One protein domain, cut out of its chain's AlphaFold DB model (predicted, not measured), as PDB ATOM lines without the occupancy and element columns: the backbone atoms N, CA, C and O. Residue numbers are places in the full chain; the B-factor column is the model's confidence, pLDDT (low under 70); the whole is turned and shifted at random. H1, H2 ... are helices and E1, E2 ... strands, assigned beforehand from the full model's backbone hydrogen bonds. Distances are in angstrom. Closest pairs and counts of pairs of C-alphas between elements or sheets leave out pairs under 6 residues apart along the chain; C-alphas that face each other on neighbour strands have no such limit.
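AT A GLANCE: This is residues 249 to 290 of the 296 residues of an uncharacterized protein of Spodoptera exigua (UniProt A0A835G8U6). The domain has little regular structure: one short helix, H1, lies at one end, a wide loop of residues 251 to 262 bulges at the other, and the short strand E1 runs between them. The first residues, 249 to 250, lie beside E1. The printed part has 42 residues, with one named helix followed by one named strand; the class is mixed, helices and strands, though the named elements hold only 13 residues. It is only just compact, close to loose, with a radius of gyration of the C-alphas of 10.9 A, and spans 29 by 23 by 13 A.

HOW THE PARTS SIT: H1, residues 272 to 281, has every O i to N i+4 pair within hydrogen-bond range. E1, residues 287 to 289, is apart from H1, with no C-alpha of the one within 8 A of the other. E1 pairs with no named strand, but its residues 288 to 289 pair with residues 249 to 250, parallel.

IN THESE COORDINATES: H1 measures 14.4 A from C-alpha 272 at (-13.249, -6.801, -54.950) to C-alpha 281. E1 measures 6.7 A and ends at C-alpha 289, (-11.902, -17.216, -50.960).

THE WHOLE: The C-alphas farthest apart, those of Ser 259 and Cys 273, are 30.0 A apart. The printed part has no cut, the link from H1 to E1 is tight, and no printed residue has a pLDDT under 70.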
ATOM      1  N   GLN A 249      -6.101 -17.749 -49.460       86.00
ATOM      2  CA  GLN A 249      -6.356 -19.186 -49.527       86.00
ATOM      3  C   GLN A 249      -7.691 -19.488 -50.211       86.00
ATOM      4  O   GLN A 249      -8.763 -19.139 -49.719       86.00
ATOM      5  N   VAL A 250      -7.644 -20.192 -51.339       85.94
ATOM      6  CA  VAL A 250      -8.851 -20.661 -52.030       85.94
ATOM      7  C   VAL A 250      -9.353 -21.949 -51.375       85.94
ATOM      8  O   VAL A 250      -8.620 -22.935 -51.294       85.94
ATOM      9  N   VAL A 251     -10.612 -21.966 -50.932       86.00
ATOM     10  CA  VAL A 251     -11.207 -23.080 -50.184       86.00
ATOM     11  C   VAL A 251     -12.563 -23.504 -50.750       86.00
ATOM     12  O   VAL A 251     -13.380 -22.680 -51.158       86.00
ATOM     13  N   LYS A 252     -12.844 -24.816 -50.732       82.81
ATOM     14  CA  LYS A 252     -14.186 -25.350 -51.046       82.81
ATOM     15  C   LYS A 252     -15.172 -25.113 -49.900       82.81
ATOM     16  O   LYS A 252     -16.336 -24.787 -50.122       82.81
ATOM     17  N   GLN A 253     -14.685 -25.264 -48.672       82.81
ATOM     18  CA  GLN A 253     -15.420 -25.046 -47.435       82.81
ATOM     19  C   GLN A 253     -14.535 -24.238 -46.487       82.81
ATOM     20  O   GLN A 253     -13.331 -24.483 -46.424       82.81
ATOM     21  N   MET A 254     -15.129 -23.286 -45.765       84.31
ATOM     22  CA  MET A 254     -14.397 -22.511 -44.763       84.31
ATOM     23  C   MET A 254     -13.809 -23.450 -43.699       84.31
ATOM     24  O   MET A 254     -14.545 -24.298 -43.182       84.31
ATOM     25  N   PRO A 255     -12.509 -23.333 -43.384       82.88
ATOM     26  CA  PRO A 255     -11.872 -24.198 -42.406       82.88
ATOM     27  C   PRO A 255     -12.420 -23.929 -41.003       82.88
ATOM     28  O   PRO A 255     -12.785 -22.807 -40.653       82.88
ATOM     29  N   GLN A 256     -12.443 -24.970 -40.172       82.44
ATOM     30  CA  GLN A 256     -12.667 -24.791 -38.743       82.44
ATOM     31  C   GLN A 256     -11.378 -24.274 -38.104       82.44
ATOM     32  O   GLN A 256     -10.371 -24.979 -38.054       82.44
ATOM     33  N   LEU A 257     -11.414 -23.032 -37.628       81.88
ATOM     34  CA  LEU A 257     -10.284 -22.410 -36.947       81.88
ATOM     35  C   LEU A 257     -10.196 -22.925 -35.507       81.88
ATOM     36  O   LEU A 257     -11.196 -22.976 -34.784       81.88
ATOM     37  N   CYS A 258      -8.990 -23.302 -35.074       80.81
ATOM     38  CA  CYS A 258      -8.734 -23.609 -33.671       80.81
ATOM     39  C   CYS A 258      -8.889 -22.344 -32.810       80.81
ATOM     40  O   CYS A 258      -8.755 -21.225 -33.302       80.81
ATOM     41  N   SER A 259      -9.151 -22.509 -31.510       79.06
ATOM     42  CA  SER A 259      -9.430 -21.387 -30.596       79.06
ATOM     43  C   SER A 259      -8.338 -20.311 -30.591       79.06
ATOM     44  O   SER A 259      -8.650 -19.130 -30.508       79.06
ATOM     45  N   SER A 260      -7.069 -20.697 -30.752       81.75
ATOM     46  CA  SER A 260      -5.929 -19.772 -30.814       81.75
ATOM     47  C   SER A 260      -5.818 -18.979 -32.123       81.75
ATOM     48  O   SER A 260      -4.989 -18.081 -32.206       81.75
ATOM     49  N   ARG A 261      -6.595 -19.334 -33.153       79.69
ATOM     50  CA  ARG A 261      -6.643 -18.664 -34.464       79.69
ATOM     51  C   ARG A 261      -8.017 -18.066 -34.770       79.69
ATOM     52  O   ARG A 261      -8.286 -17.708 -35.912       79.69
ATOM     53  N   GLN A 262      -8.911 -17.987 -33.782       79.12
ATOM     54  CA  GLN A 262     -10.199 -17.339 -33.998       79.12
ATOM     55  C   GLN A 262      -9.998 -15.835 -34.222       79.12
ATOM     56  O   GLN A 262      -9.322 -15.190 -33.419       79.12
ATOM     57  N   PRO A 263     -10.573 -15.266 -35.293       82.62
ATOM     58  CA  PRO A 263     -10.447 -13.847 -35.560       82.62
ATOM     59  C   PRO A 263     -11.278 -13.045 -34.555       82.62
ATOM     60  O   PRO A 263     -12.388 -13.438 -34.195       82.62
ATOM     61  N   SER A 264     -10.776 -11.877 -34.153       85.69
ATOM     62  CA  SER A 264     -11.549 -10.922 -33.345       85.69
ATOM     63  C   SER A 264     -12.702 -10.299 -34.138       85.69
ATOM     64  O   SER A 264     -13.732  -9.946 -33.569       85.69
ATOM     65  N   ILE A 265     -12.519 -10.144 -35.453       84.00
ATOM     66  CA  ILE A 265     -13.493  -9.585 -36.395       84.00
ATOM     67  C   ILE A 265     -13.426 -10.422 -37.672       84.00
ATOM     68  O   ILE A 265     -12.340 -10.657 -38.195       84.00
ATOM     69  N   ALA A 266     -14.580 -10.849 -38.180       86.94
ATOM     70  CA  ALA A 266     -14.693 -11.519 -39.470       86.94
ATOM     71  C   ALA A 266     -15.414 -10.602 -40.464       86.94
ATOM     72  O   ALA A 266     -16.505 -10.109 -40.171       86.94
ATOM     73  N   VAL A 267     -14.817 -10.396 -41.637       86.00
ATOM     74  CA  VAL A 267     -15.399  -9.606 -42.727       86.00
ATOM     75  C   VAL A 267     -15.697 -10.534 -43.899       86.00
ATOM     76  O   VAL A 267     -14.842 -11.309 -44.319       86.00
ATOM     77  N   ILE A 268     -16.925 -10.471 -44.414       87.75
ATOM     78  CA  ILE A 268     -17.371 -11.256 -45.567       87.75
ATOM     79  C   ILE A 268     -17.801 -10.265 -46.641       87.75
ATOM     80  O   ILE A 268     -18.731  -9.491 -46.424       87.75
ATOM     81  N   THR A 269     -17.139 -10.303 -47.793       84.25
ATOM     82  CA  THR A 269     -17.470  -9.459 -48.944       84.25
ATOM     83  C   THR A 269     -17.429 -10.268 -50.237       84.25
ATOM     84  O   THR A 269     -16.673 -11.233 -50.364       84.25
ATOM     85  N   ALA A 270     -18.272  -9.871 -51.187       81.25
ATOM     86  CA  ALA A 270     -18.266 -10.349 -52.564       81.25
ATOM     87  C   ALA A 270     -17.807  -9.253 -53.544       81.25
ATOM     88  O   ALA A 270     -17.877  -9.447 -54.749       81.25
ATOM     89  N   LEU A 271     -17.357  -8.093 -53.050       81.62
ATOM     90  CA  LEU A 271     -16.897  -6.985 -53.881       81.62
ATOM     91  C   LEU A 271     -15.382  -6.849 -53.774       81.62
ATOM     92  O   LEU A 271     -14.820  -6.697 -52.689       81.62
ATOM     93  N   TYR A 272     -14.706  -6.869 -54.921       85.06
ATOM     94  CA  TYR A 272     -13.249  -6.801 -54.950       85.06
ATOM     95  C   TYR A 272     -12.702  -5.472 -54.398       85.06
ATOM     96  O   TYR A 272     -11.703  -5.464 -53.680       85.06
ATOM     97  N   CYS A 273     -13.379  -4.351 -54.662       81.62
ATOM     98  CA  CYS A 273     -12.993  -3.045 -54.126       81.62
ATOM     99  C   CYS A 273     -13.123  -2.973 -52.594       81.62
ATOM    100  O   CYS A 273     -12.243  -2.424 -51.932       81.62
ATOM    101  N   GLU A 274     -14.164  -3.582 -52.017       82.38
ATOM    102  CA  GLU A 274     -14.300  -3.708 -50.563       82.38
ATOM    103  C   GLU A 274     -13.174  -4.567 -49.988       82.38
ATOM    104  O   GLU A 274     -12.562  -4.176 -49.000       82.38
ATOM    105  N   LYS A 275     -12.839  -5.690 -50.639       86.44
ATOM    106  CA  LYS A 275     -11.704  -6.534 -50.242       86.44
ATOM    107  C   LYS A 275     -10.398  -5.740 -50.221       86.44
ATOM    108  O   LYS A 275      -9.664  -5.826 -49.245       86.44
ATOM    109  N   GLN A 276     -10.116  -4.945 -51.255       84.00
ATOM    110  CA  GLN A 276      -8.913  -4.106 -51.281       84.00
ATOM    111  C   GLN A 276      -8.897  -3.057 -50.165       84.00
ATOM    112  O   GLN A 276      -7.853  -2.826 -49.562       84.00
ATOM    113  N   ALA A 277     -10.041  -2.432 -49.875       81.19
ATOM    114  CA  ALA A 277     -10.138  -1.470 -48.784       81.19
ATOM    115  C   ALA A 277      -9.913  -2.137 -47.419       81.19
ATOM    116  O   ALA A 277      -9.187  -1.598 -46.589       81.19
ATOM    117  N   VAL A 278     -10.500  -3.316 -47.193       83.94
ATOM    118  CA  VAL A 278     -10.329  -4.096 -45.958       83.94
ATOM    119  C   VAL A 278      -8.871  -4.511 -45.775       83.94
ATOM    120  O   VAL A 278      -8.308  -4.235 -44.719       83.94
ATOM    121  N   ASP A 279      -8.245  -5.064 -46.816       83.38
ATOM    122  CA  ASP A 279      -6.827  -5.449 -46.803       83.38
ATOM    123  C   ASP A 279      -5.899  -4.272 -46.472       83.38
ATOM    124  O   ASP A 279      -4.867  -4.450 -45.836       83.38
ATOM    125  N   ALA A 280      -6.246  -3.061 -46.916       84.00
ATOM    126  CA  ALA A 280      -5.458  -1.863 -46.645       84.00
ATOM    127  C   ALA A 280      -5.646  -1.320 -45.217       84.00
ATOM    128  O   ALA A 280      -4.829  -0.523 -44.757       84.00
ATOM    129  N   MET A 281      -6.731  -1.698 -44.535       84.88
ATOM    130  CA  MET A 281      -7.096  -1.191 -43.208       84.88
ATOM    131  C   MET A 281      -6.849  -2.193 -42.073       84.88
ATOM    132  O   MET A 281      -6.929  -1.798 -40.909       84.88
ATOM    133  N   MET A 282      -6.602  -3.471 -42.376       82.19
ATOM    134  CA  MET A 282      -6.474  -4.538 -41.382       82.19
ATOM    135  C   MET A 282      -5.093  -5.197 -41.415       82.19
ATOM    136  O   MET A 282      -4.616  -5.629 -42.458       82.19
ATOM    137  N   ASP A 283      -4.488  -5.347 -40.235       83.00
ATOM    138  CA  ASP A 283      -3.251  -6.109 -40.037       83.00
ATOM    139  C   ASP A 283      -3.549  -7.534 -39.530       83.00
ATOM    140  O   ASP A 283      -4.603  -7.794 -38.947       83.00
ATOM    141  N   ASN A 284      -2.588  -8.459 -39.686       83.31
ATOM    142  CA  ASN A 284      -2.673  -9.856 -39.216       83.31
ATOM    143  C   ASN A 284      -3.919 -10.615 -39.713       83.31
ATOM    144  O   ASN A 284      -4.566 -11.348 -38.961       83.31
ATOM    145  N   GLN A 285      -4.257 -10.429 -40.985       84.31
ATOM    146  CA  GLN A 285      -5.416 -11.047 -41.616       84.31
ATOM    147  C   GLN A 285      -5.121 -12.439 -42.195       84.31
ATOM    148  O   GLN A 285      -4.046 -12.694 -42.735       84.31
ATOM    149  N   GLU A 286      -6.114 -13.327 -42.131       87.69
ATOM    150  CA  GLU A 286      -6.169 -14.554 -42.930       87.69
ATOM    151  C   GLU A 286      -7.341 -14.435 -43.914       87.69
ATOM    152  O   GLU A 286      -8.500 -14.350 -43.501       87.69
ATOM    153  N   THR A 287      -7.047 -14.440 -45.216       88.38
ATOM    154  CA  THR A 287      -8.065 -14.265 -46.263       88.38
ATOM    155  C   THR A 287      -8.397 -15.599 -46.915       88.38
ATOM    156  O   THR A 287      -7.529 -16.265 -47.481       88.38
ATOM    157  N   TYR A 288      -9.679 -15.958 -46.890       88.94
ATOM    158  CA  TYR A 288     -10.206 -17.165 -47.519       88.94
ATOM    159  C   TYR A 288     -11.185 -16.803 -48.635       88.94
ATOM    160  O   TYR A 288     -12.110 -16.018 -48.429       88.94
ATOM    161  N   VAL A 289     -11.017 -17.411 -49.807       87.44
ATOM    162  CA  VAL A 289     -11.902 -17.216 -50.960       87.44
ATOM    163  C   VAL A 289     -12.627 -18.509 -51.268       87.44
ATOM    164  O   VAL A 289     -12.010 -19.557 -51.453       87.44
ATOM    165  N   ARG A 290     -13.952 -18.423 -51.359       85.38
ATOM    166  CA  ARG A 290     -14.815 -19.529 -51.762       85.38
ATOM    167  C   ARG A 290     -15.534 -19.154 -53.049       85.38
ATOM    168  O   ARG A 290     -16.293 -18.189 -53.067       85.38
TER     169      ARG A 290